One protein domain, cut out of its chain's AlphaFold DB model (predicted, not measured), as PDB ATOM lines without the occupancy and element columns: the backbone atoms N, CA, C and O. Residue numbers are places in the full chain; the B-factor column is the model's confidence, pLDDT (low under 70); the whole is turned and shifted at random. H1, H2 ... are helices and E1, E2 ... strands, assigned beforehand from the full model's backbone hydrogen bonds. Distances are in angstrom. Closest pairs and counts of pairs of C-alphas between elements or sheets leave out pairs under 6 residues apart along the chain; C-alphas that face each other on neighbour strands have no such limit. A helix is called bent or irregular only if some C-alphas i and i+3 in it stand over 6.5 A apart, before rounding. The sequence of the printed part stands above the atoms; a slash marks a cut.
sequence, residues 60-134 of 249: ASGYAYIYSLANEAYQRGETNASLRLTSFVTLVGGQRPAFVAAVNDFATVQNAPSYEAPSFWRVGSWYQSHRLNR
ATOM      1  N   ALA A  60     -63.313  30.770 -45.538       85.75
ATOM      2  CA  ALA A  60     -61.884  30.592 -45.786       85.75
ATOM      3  C   ALA A  60     -61.017  31.288 -44.723       85.75
ATOM      4  O   ALA A  60     -60.026  30.720 -44.272       85.75
ATOM      5  N   SER A  61     -61.410  32.488 -44.283       87.50
ATOM      6  CA  SER A  61     -60.698  33.228 -43.233       87.50
ATOM      7  C   SER A  61     -60.838  32.552 -41.867       87.50
ATOM      8  O   SER A  61     -59.848  32.396 -41.157       87.50
ATOM      9  N   GLY A  62     -62.044  32.087 -41.522       88.31
ATOM     10  CA  GLY A  62     -62.281  31.308 -40.305       88.31
ATOM     11  C   GLY A  62     -61.484  30.004 -40.301       88.31
ATOM     12  O   GLY A  62     -60.863  29.660 -39.300       88.31
ATOM     13  N   TYR A  63     -61.413  29.323 -41.445       86.81
ATOM     14  CA  TYR A  63     -60.594  28.127 -41.612       86.81
ATOM     15  C   TYR A  63     -59.101  28.406 -41.409       86.81
ATOM     16  O   TYR A  63     -58.437  27.705 -40.647       86.81
ATOM     17  N   ALA A  64     -58.581  29.452 -42.058       87.12
ATOM     18  CA  ALA A  64     -57.185  29.856 -41.930       87.12
ATOM     19  C   ALA A  64     -56.822  30.219 -40.481       87.12
ATOM     20  O   ALA A  64     -55.741  29.860 -40.020       87.12
ATOM     21  N   TYR A  65     -57.737  30.868 -39.757       88.44
ATOM     22  CA  TYR A  65     -57.552  31.209 -38.349       88.44
ATOM     23  C   TYR A  65     -57.498  29.973 -37.438       88.44
ATOM     24  O   TYR A  65     -56.613  29.854 -36.593       88.44
ATOM     25  N   ILE A  66     -58.401  29.005 -37.618       86.19
ATOM     26  CA  ILE A  66     -58.362  27.770 -36.817       86.19
ATOM     27  C   ILE A  66     -57.098  26.964 -37.147       86.19
ATOM     28  O   ILE A  66     -56.443  26.447 -36.243       86.19
ATOM     29  N   TYR A  67     -56.711  26.910 -38.426       86.62
ATOM     30  CA  TYR A  67     -55.464  26.276 -38.845       86.62
ATOM     31  C   TYR A  67     -54.237  26.948 -38.213       86.62
ATOM     32  O   TYR A  67     -53.334  26.246 -37.763       86.62
ATOM     33  N   SER A  68     -54.190  28.285 -38.131       87.88
ATOM     34  CA  SER A  68     -53.054  28.981 -37.513       87.88
ATOM     35  C   SER A  68     -52.943  28.678 -36.020       87.88
ATOM     36  O   SER A  68     -51.850  28.373 -35.550       87.88
ATOM     37  N   LEU A  69     -54.065  28.669 -35.291       88.19
ATOM     38  CA  LEU A  69     -54.089  28.288 -33.875       88.19
ATOM     39  C   LEU A  69     -53.633  26.839 -33.660       88.19
ATOM     40  O   LEU A  69     -52.826  26.564 -32.770       88.19
ATOM     41  N   ALA A  70     -54.114  25.915 -34.495       85.94
ATOM     42  CA  ALA A  70     -53.694  24.519 -34.452       85.94
ATOM     43  C   ALA A  70     -52.193  24.370 -34.746       85.94
ATOM     44  O   ALA A  70     -51.490  23.646 -34.044       85.94
ATOM     45  N   ASN A  71     -51.684  25.100 -35.739       87.44
ATOM     46  CA  ASN A  71     -50.267  25.103 -36.080       87.44
ATOM     47  C   ASN A  71     -49.404  25.663 -34.937       87.44
ATOM     48  O   ASN A  71     -48.376  25.083 -34.616       87.44
ATOM     49  N   GLU A  72     -49.822  26.734 -34.260       89.50
ATOM     50  CA  GLU A  72     -49.105  27.247 -33.085       89.50
ATOM     51  C   GLU A  72     -49.076  26.254 -31.916       89.50
ATOM     52  O   GLU A  72     -48.068  26.151 -31.214       89.50
ATOM     53  N   ALA A  73     -50.177  25.541 -31.672       85.44
ATOM     54  CA  ALA A  73     -50.228  24.500 -30.649       85.44
ATOM     55  C   ALA A  73     -49.321  23.311 -31.011       85.44
ATOM     56  O   ALA A  73     -48.581  22.831 -30.152       85.44
ATOM     57  N   TYR A  74     -49.327  22.893 -32.282       86.44
ATOM     58  CA  TYR A  74     -48.424  21.876 -32.825       86.44
ATOM     59  C   TYR A  74     -46.954  22.257 -32.603       86.44
ATOM     60  O   TYR A  74     -46.214  21.499 -31.977       86.44
ATOM     61  N   GLN A  75     -46.557  23.465 -33.016       86.56
ATOM     62  CA  GLN A  75     -45.181  23.948 -32.864       86.56
ATOM     63  C   GLN A  75     -44.765  24.007 -31.386       86.56
ATOM     64  O   GLN A  75     -43.662  23.598 -31.029       86.56
ATOM     65  N   ARG A  76     -45.657  24.453 -30.489       88.62
ATOM     66  CA  ARG A  76     -45.408  24.441 -29.033       88.62
ATOM     67  C   ARG A  76     -45.241  23.026 -28.471       88.62
ATOM     68  O   ARG A  76     -44.391  22.799 -27.615       88.62
ATOM     69  N   GLY A  77     -46.047  22.076 -28.932       86.12
ATOM     70  CA  GLY A  77     -45.940  20.676 -28.532       86.12
ATOM     71  C   GLY A  77     -44.620  20.046 -28.976       86.12
ATOM     72  O   GLY A  77     -43.893  19.476 -28.161       86.12
ATOM     73  N   GLU A  78     -44.286  20.194 -30.258       85.50
ATOM     74  CA  GLU A  78     -43.063  19.653 -30.855       85.50
ATOM     75  C   GLU A  78     -41.798  20.263 -30.229       85.50
ATOM     76  O   GLU A  78     -40.860  19.540 -29.881       85.50
ATOM     77  N   THR A  79     -41.785  21.579 -29.993       87.12
ATOM     78  CA  THR A  79     -40.676  22.260 -29.301       87.12
ATOM     79  C   THR A  79     -40.502  21.768 -27.865       87.12
ATOM     80  O   THR A  79     -39.389  21.456 -27.457       87.12
ATOM     81  N   ASN A  80     -41.578  21.588 -27.097       88.44
ATOM     82  CA  ASN A  80     -41.474  21.045 -25.738       88.44
ATOM     83  C   ASN A  80     -40.959  19.596 -25.714       88.44
ATOM     84  O   ASN A  80     -40.116  19.252 -24.882       88.44
ATOM     85  N   ALA A  81     -41.449  18.739 -26.614       86.75
ATOM     86  CA  ALA A  81     -41.017  17.344 -26.700       86.75
ATOM     87  C   ALA A  81     -39.534  17.233 -27.103       86.75
ATOM     88  O   ALA A  81     -38.773  16.484 -26.486       86.75
ATOM     89  N   SER A  82     -39.110  18.024 -28.092       87.00
ATOM     90  CA  SER A  82     -37.712  18.087 -28.540       87.00
ATOM     91  C   SER A  82     -36.776  18.690 -27.491       87.00
ATOM     92  O   SER A  82     -35.669  18.180 -27.316       87.00
ATOM     93  N   LEU A  83     -37.214  19.700 -26.731       89.88
ATOM     94  CA  LEU A  83     -36.448  20.252 -25.611       89.88
ATOM     95  C   LEU A  83     -36.247  19.220 -24.498       89.88
ATOM     96  O   LEU A  83     -35.138  19.098 -23.982       89.88
ATOM     97  N   ARG A  84     -37.273  18.433 -24.148       89.38
ATOM     98  CA  ARG A  84     -37.144  17.335 -23.169       89.38
ATOM     99  C   ARG A  84     -36.163  16.263 -23.629       89.38
ATOM    100  O   ARG A  84     -35.344  15.805 -22.844       89.38
ATOM    101  N   LEU A  85     -36.216  15.887 -24.905       89.38
ATOM    102  CA  LEU A  85     -35.287  14.903 -25.453       89.38
ATOM    103  C   LEU A  85     -33.851  15.443 -25.506       89.38
ATOM    104  O   LEU A  85     -32.920  14.763 -25.090       89.38
ATOM    105  N   THR A  86     -33.666  16.677 -25.973       89.12
ATOM    106  CA  THR A  86     -32.343  17.315 -26.056       89.12
ATOM    107  C   THR A  86     -31.745  17.545 -24.667       89.12
ATOM    108  O   THR A  86     -30.576  17.241 -24.441       89.12
ATOM    109  N   SER A  87     -32.538  18.032 -23.708       91.12
ATOM    110  CA  SER A  87     -32.099  18.183 -22.311       91.12
ATOM    111  C   SER A  87     -31.730  16.839 -21.690       91.12
ATOM    112  O   SER A  87     -30.682  16.733 -21.069       91.12
ATOM    113  N   PHE A  88     -32.508  15.785 -21.940       91.69
ATOM    114  CA  PHE A  88     -32.140  14.436 -21.529       91.69
ATOM    115  C   PHE A  88     -30.783  14.006 -22.110       91.69
ATOM    116  O   PHE A  88     -29.874  13.680 -21.353       91.69
ATOM    117  N   VAL A  89     -30.604  14.064 -23.435       88.62
ATOM    118  CA  VAL A  89     -29.361  13.623 -24.100       88.62
ATOM    119  C   VAL A  89     -28.143  14.416 -23.615       88.62
ATOM    120  O   VAL A  89     -27.085  13.835 -23.376       88.62
ATOM    121  N   THR A  90     -28.289  15.728 -23.424       89.38
ATOM    122  CA  THR A  90     -27.205  16.584 -22.914       89.38
ATOM    123  C   THR A  90     -26.859  16.283 -21.456       89.38
ATOM    124  O   THR A  90     -25.679  16.233 -21.116       89.38
ATOM    125  N   LEU A  91     -27.855  16.029 -20.601       89.75
ATOM    126  CA  LEU A  91     -27.634  15.694 -19.194       89.75
ATOM    127  C   LEU A  91     -27.015  14.300 -19.008       89.75
ATOM    128  O   LEU A  91     -26.200  14.130 -18.102       89.75
ATOM    129  N   VAL A  92     -27.344  13.321 -19.860       84.50
ATOM    130  CA  VAL A  92     -26.747  11.974 -19.774       84.50
ATOM    131  C   VAL A  92     -25.243  11.990 -20.064       84.50
ATOM    132  O   VAL A  92     -24.500  11.236 -19.443       84.50
ATOM    133  N   GLY A  93     -24.770  12.872 -20.946       79.38
ATOM    134  CA  GLY A  93     -23.333  13.077 -21.170       79.38
ATOM    135  C   GLY A  93     -22.637  13.924 -20.096       79.38
ATOM    136  O   GLY A  93     -21.446  14.206 -20.216       79.38
ATOM    137  N   GLY A  94     -23.375  14.390 -19.085       80.69
ATOM    138  CA  GLY A  94     -22.878  15.279 -18.041       80.69
ATOM    139  C   GLY A  94     -22.217  14.557 -16.866       80.69
ATOM    140  O   GLY A  94     -22.033  13.343 -16.841       80.69
ATOM    141  N   GLN A  95     -21.875  15.331 -15.835       81.50
ATOM    142  CA  GLN A  95     -21.390  14.786 -14.565       81.50
ATOM    143  C   GLN A  95     -22.471  13.947 -13.865       81.50
ATOM    144  O   GLN A  95     -23.665  14.117 -14.107       81.50
ATOM    145  N   ARG A  96     -22.063  13.111 -12.902       81.06
ATOM    146  CA  ARG A  96     -22.950  12.211 -12.142       81.06
ATOM    147  C   ARG A  96     -24.293  12.830 -11.694       81.06
ATOM    148  O   ARG A  96     -25.310  12.169 -11.879       81.06
ATOM    149  N   PRO A  97     -24.367  14.051 -11.122       82.75
ATOM    150  CA  PRO A  97     -25.653  14.614 -10.702       82.75
ATOM    151  C   PRO A  97     -26.598  14.879 -11.882       82.75
ATOM    152  O   PRO A  97     -27.796  14.621 -11.780       82.75
ATOM    153  N   ALA A  98     -26.051  15.350 -13.007       86.69
ATOM    154  CA  ALA A  98     -26.794  15.573 -14.241       86.69
ATOM    155  C   ALA A  98     -27.263  14.246 -14.850       86.69
ATOM    156  O   ALA A  98     -28.425  14.131 -15.229       86.69
ATOM    157  N   PHE A  99     -26.403  13.226 -14.839       85.94
ATOM    158  CA  PHE A  99     -26.763  11.878 -15.266       85.94
ATOM    159  C   PHE A  99     -27.936  11.317 -14.453       85.94
ATOM    160  O   PHE A  99     -28.941  10.899 -15.024       85.94
ATOM    161  N   VAL A 100     -27.859  11.363 -13.116       84.38
ATOM    162  CA  VAL A 100     -28.942  10.878 -12.243       84.38
ATOM    163  C   VAL A 100     -30.231  11.664 -12.489       84.38
ATOM    164  O   VAL A 100     -31.297  11.059 -12.577       84.38
ATOM    165  N   ALA A 101     -30.155  12.986 -12.658       88.50
ATOM    166  CA  ALA A 101     -31.318  13.803 -13.000       88.50
ATOM    167  C   ALA A 101     -31.941  13.391 -14.346       88.50
ATOM    168  O   ALA A 101     -33.154  13.210 -14.421       88.50
ATOM    169  N   ALA A 102     -31.124  13.165 -15.377       90.00
ATOM    170  CA  ALA A 102     -31.600  12.710 -16.682       90.00
ATOM    171  C   ALA A 102     -32.308  11.356 -16.582       90.00
ATOM    172  O   ALA A 102     -33.418  11.178 -17.081       90.00
ATOM    173  N   VAL A 103     -31.673  10.406 -15.898       88.44
ATOM    174  CA  VAL A 103     -32.198   9.055 -15.703       88.44
ATOM    175  C   VAL A 103     -33.501   9.072 -14.897       88.44
ATOM    176  O   VAL A 103     -34.405   8.296 -15.198       88.44
ATOM    177  N   ASN A 104     -33.643   9.982 -13.930       88.62
ATOM    178  CA  ASN A 104     -34.880  10.147 -13.160       88.62
ATOM    179  C   ASN A 104     -36.072  10.571 -14.031       88.62
ATOM    180  O   ASN A 104     -37.198  10.137 -13.785       88.62
ATOM    181  N   ASP A 105     -35.827  11.393 -15.051       89.19
ATOM    182  CA  ASP A 105     -36.862  11.861 -15.973       89.19
ATOM    183  C   ASP A 105     -37.069  10.918 -17.167       89.19
ATOM    184  O   ASP A 105     -38.003  11.115 -17.946       89.19
ATOM    185  N   PHE A 106     -36.273   9.852 -17.298       90.94
ATOM    186  CA  PHE A 106     -36.269   8.951 -18.454       90.94
ATOM    187  C   PHE A 106     -37.662   8.427 -18.833       90.94
ATOM    188  O   PHE A 106     -38.078   8.554 -19.986       90.94
ATOM    189  N   ALA A 107     -38.429   7.921 -17.862       89.25
ATOM    190  CA  ALA A 107     -39.788   7.429 -18.102       89.25
ATOM    191  C   ALA A 107     -40.726   8.540 -18.610       89.25
ATOM    192  O   ALA A 107     -41.603   8.300 -19.442       89.25
ATOM    193  N   THR A 108     -40.537   9.778 -18.149       89.50
ATOM    194  CA  THR A 108     -41.342  10.921 -18.599       89.50
ATOM    195  C   THR A 108     -41.014  11.302 -20.042       89.50
ATOM    196  O   THR A 108     -41.923  11.624 -20.808       89.50
ATOM    197  N   VAL A 109     -39.738  11.211 -20.439       90.62
ATOM    198  CA  VAL A 109     -39.300  11.505 -21.808       90.62
ATOM    199  C   VAL A 109     -39.723  10.391 -22.763       90.62
ATOM    200  O   VAL A 109     -40.189  10.690 -23.859       90.62
ATOM    201  N   GLN A 110     -39.659   9.120 -22.346       90.12
ATOM    202  CA  GLN A 110     -40.163   7.981 -23.128       90.12
ATOM    203  C   GLN A 110     -41.648   8.123 -23.466       90.12
ATOM    204  O   GLN A 110     -42.056   7.836 -24.591       90.12
ATOM    205  N   ASN A 111     -42.442   8.594 -22.505       87.50
ATOM    206  CA  ASN A 111     -43.881   8.783 -22.663       87.50
ATOM    207  C   ASN A 111     -44.258  10.160 -23.237       87.50
ATOM    208  O   ASN A 111     -45.445  10.470 -23.346       87.50
ATOM    209  N   ALA A 112     -43.282  10.993 -23.614       87.50
ATOM    210  CA  ALA A 112     -43.570  12.261 -24.267       87.50
ATOM    211  C   ALA A 112     -44.172  12.008 -25.666       87.50
ATOM    212  O   ALA A 112     -43.586  11.250 -26.451       87.50
ATOM    213  N   PRO A 113     -45.326  12.621 -25.993       83.62
ATOM    214  CA  PRO A 113     -45.944  12.484 -27.302       83.62
ATOM    215  C   PRO A 113     -45.142  13.221 -28.381       83.62
ATOM    216  O   PRO A 113     -44.653  14.329 -28.170       83.62
ATOM    217  N   SER A 114     -45.082  12.630 -29.567       77.81
ATOM    218  CA  SER A 114     -44.719  13.286 -30.812       77.81
ATOM    219  C   SER A 114     -45.984  13.809 -31.483       77.81
ATOM    220  O   SER A 114     -47.008  13.117 -31.553       77.81
ATOM    221  N   TYR A 115     -45.886  15.004 -32.039       77.81
ATOM    222  CA  TYR A 115     -46.980  15.661 -32.735       77.81
ATOM    223  C   TYR A 115     -46.878  15.383 -34.238       77.81
ATOM    224  O   TYR A 115     -45.776  15.267 -34.771       77.81
ATOM    225  N   GLU A 116     -48.013  15.239 -34.925       76.81
ATOM    226  CA  GLU A 116     -48.056  15.166 -36.390       76.81
ATOM    227  C   GLU A 116     -48.444  16.527 -36.970       76.81
ATOM    228  O   GLU A 116     -49.335  17.197 -36.445       76.81
ATOM    229  N   ALA A 117     -47.760  16.940 -38.041       79.50
ATOM    230  CA  ALA A 117     -48.002  18.233 -38.661       79.50
ATOM    231  C   ALA A 117     -49.469  18.346 -39.120       79.50
ATOM    232  O   ALA A 117     -49.971  17.450 -39.816       79.50
ATOM    233  N   PRO A 118     -50.178  19.434 -38.766       80.31
ATOM    234  CA  PRO A 118     -51.566  19.605 -39.157       80.31
ATOM    235  C   PRO A 118     -51.663  19.678 -40.682       80.31
ATOM    236  O   PRO A 118     -51.045  20.521 -41.330       80.31
ATOM    237  N   SER A 119     -52.458  18.790 -41.277       83.00
ATOM    238  CA  SER A 119     -52.672  18.815 -42.722       83.00
ATOM    239  C   SER A 119     -53.801  19.782 -43.064       83.00
ATOM    240  O   SER A 119     -54.876  19.740 -42.463       83.00
ATOM    241  N   PHE A 120     -53.591  20.638 -44.065       79.62
ATOM    242  CA  PHE A 120     -54.617  21.591 -44.495       79.62
ATOM    243  C   PHE A 120     -55.903  20.901 -44.976       79.62
ATOM    244  O   PHE A 120     -56.954  21.517 -44.946       79.62
ATOM    245  N   TRP A 121     -55.858  19.641 -45.414       79.88
ATOM    246  CA  TRP A 121     -57.025  18.942 -45.969       79.88
ATOM    247  C   TRP A 121     -57.730  18.007 -44.977       79.88
ATOM    248  O   TRP A 121     -58.806  17.501 -45.291       79.88
ATOM    249  N   ARG A 122     -57.164  17.759 -43.784       76.81
ATOM    250  CA  ARG A 122     -57.766  16.878 -42.765       76.81
ATOM    251  C   ARG A 122     -57.801  17.583 -41.413       76.81
ATOM    252  O   ARG A 122     -56.876  17.476 -40.618       76.81
ATOM    253  N   VAL A 123     -58.923  18.240 -41.130       68.69
ATOM    254  CA  VAL A 123     -59.173  18.942 -39.856       68.69
ATOM    255  C   VAL A 123     -59.030  18.012 -38.641       68.69
ATOM    256  O   VAL A 123     -58.551  18.422 -37.590       68.69
ATOM    257  N   GLY A 124     -59.381  16.730 -38.790       69.06
ATOM    258  CA  GLY A 124     -59.283  15.742 -37.711       69.06
ATOM    259  C   GLY A 124     -57.854  15.377 -37.288       69.06
ATOM    260  O   GLY A 124     -57.684  14.836 -36.200       69.06
ATOM    261  N   SER A 125     -56.829  15.674 -38.100       70.50
ATOM    262  CA  SER A 125     -55.436  15.323 -37.775       70.50
ATOM    263  C   SER A 125     -54.725  16.368 -36.909       70.50
ATOM    264  O   SER A 125     -53.619  16.124 -36.448       70.50
ATOM    265  N   TRP A 126     -55.341  17.532 -36.672       69.31
ATOM    266  CA  TRP A 126     -54.700  18.681 -36.015       69.31
ATOM    267  C   TRP A 126     -54.375  18.480 -34.530       69.31
ATOM    268  O   TRP A 126     -53.579  19.229 -33.976       69.31
ATOM    269  N   TYR A 127     -54.969  17.471 -33.891       61.00
ATOM    270  CA  TYR A 127     -54.822  17.212 -32.453       61.00
ATOM    271  C   TYR A 127     -54.294  15.815 -32.134       61.00
ATOM    272  O   TYR A 127     -54.334  15.383 -30.983       61.00
ATOM    273  N   GLN A 128     -53.827  15.075 -33.135       65.31
ATOM    274  CA  GLN A 128     -53.442  13.692 -32.919       65.31
ATOM    275  C   GLN A 128     -51.958  13.593 -32.526       65.31
ATOM    276  O   GLN A 128     -51.060  13.876 -33.320       65.31
ATOM    277  N   SER A 129     -51.695  13.191 -31.279       68.88
ATOM    278  CA  SER A 129     -50.378  12.722 -30.838       68.88
ATOM    279  C   SER A 129     -50.238  11.243 -31.182       68.88
ATOM    280  O   SER A 129     -51.002  10.425 -30.668       68.88
ATOM    281  N   HIS A 130     -49.282  10.886 -32.036       67.00
ATOM    282  CA  HIS A 130     -49.258   9.543 -32.626       67.00
ATOM    283  C   HIS A 130     -48.083   8.668 -32.212       67.00
ATOM    284  O   HIS A 130     -48.167   7.451 -32.369       67.00
ATOM    285  N   ARG A 131     -46.977   9.230 -31.717       72.25
ATOM    286  CA  ARG A 131     -45.790   8.425 -31.393       72.25
ATOM    287  C   ARG A 131     -45.234   8.817 -30.044       72.25
ATOM    288  O   ARG A 131     -45.346   9.954 -29.622       72.25
ATOM    289  N   LEU A 132     -44.661   7.848 -29.356       82.69
ATOM    290  CA  LEU A 132     -43.941   8.062 -28.111       82.69
ATOM    291  C   LEU A 132     -42.449   7.954 -28.419       82.69
ATOM    292  O   LEU A 132     -42.053   7.132 -29.250       82.69
ATOM    293  N   ASN A 133     -41.609   8.710 -27.712       85.94
ATOM    294  CA  ASN A 133     -40.149   8.555 -27.808       85.94
ATOM    295  C   ASN A 133     -39.649   7.218 -27.243       85.94
ATOM    296  O   ASN A 133     -38.459   6.920 -27.320       85.94
ATOM    297  N   ARG A 134     -40.552   6.404 -26.688       87.12
ATOM    298  CA  ARG A 134     -40.288   5.106 -26.075       87.12
ATOM    299  C   ARG A 134     -39.344   4.229 -26.893       87.12
ATOM    300  O   ARG A 134     -38.300   3.871 -26.375       87.12
TER     301      ARG A 134
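What this domain is: This is residues 60 to 134 of the 249 residues of the protein "Pentapeptide repeat-containing protein" of Bradyrhizobium sp. Ghvi (UniProt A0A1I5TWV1). A small two-stranded hairpin, E1 and E2, lies alongside one long helix, H1, which makes most of the length of a rod-shaped domain. At one end of H1 the chain folds back through a tight turn into a shorter helix, H2, which leads on to the hairpin, and the long loop of the hairpin, residues 116 to 128, joins its two strands. The printed part has 75 residues, with two named helices and two named strands in the order H1, H2, E1, E2; the sheet E1 - E2 is antiparallel, and the class is mostly helix. The whole is loose, with a radius of gyration of the C-alphas of 16.0 A, and spans 55 by 18 by 12 A.

Where its parts are: Strand E1, residues 113 to 115, is 6.4 A from first to last C-alpha, and strand E2, residues 129 to 132, is 8.4 A; C-alpha 132 stands at (-43.941, 8.062, -28.111). Helix H1, residues 60 to 92, is 47.5 A long, from C-alpha 60 at (-61.884, 30.592, -45.786) to C-alpha 92 at (-26.747, 11.974, -19.774). Helix H2, residues 96 to 110, is 20.9 A long and irregular: C-alphas 104 and 107 are 7.5 A apart.

How they stand to each other: E1 and E2 form a hairpin of antiparallel neighbours, with 133 degrees between their directions. C-alphas 114 and 131 face each other at 5.0 A; N 114 and O 131, at 2.7 A, and N 130 and O 114, at 3.2 A, are within hydrogen-bond range. Between H1 and E1, 7 pairs of C-alphas are within 8 A, and the closest, those of Glu 78 and Tyr 115, are 5.9 A apart. H1 and E2 are apart. The closest C-alphas of H2 and E2, those of Gln 110 and Leu 132, are 6.3 A apart. H1, with residues 81 to 92 alone, touches H2; their closest C-alphas, those of Val 92 and Phe 99, are 4.5 A apart. These two helices form a helical hairpin and run opposite ways at a steep tilt of 37 degrees, only just past shallow. In H1 every O i to N i+4 pair is within hydrogen-bond range; in H2, 9 of 11 are.

The domain as a whole: The two C-alphas farthest apart, those of Ala 60 and Arg 96, are 54.6 A from each other. The printed part has no cut. The links from H1 to H2 and from H2 to E1 are tight, and the link from E1 to E2, 13 residues, is long. The mean pLDDT of the printed part is 83.9; residues 123 to 124 and 126 to 130 are under 70, of which 129 to 130 belong to E2.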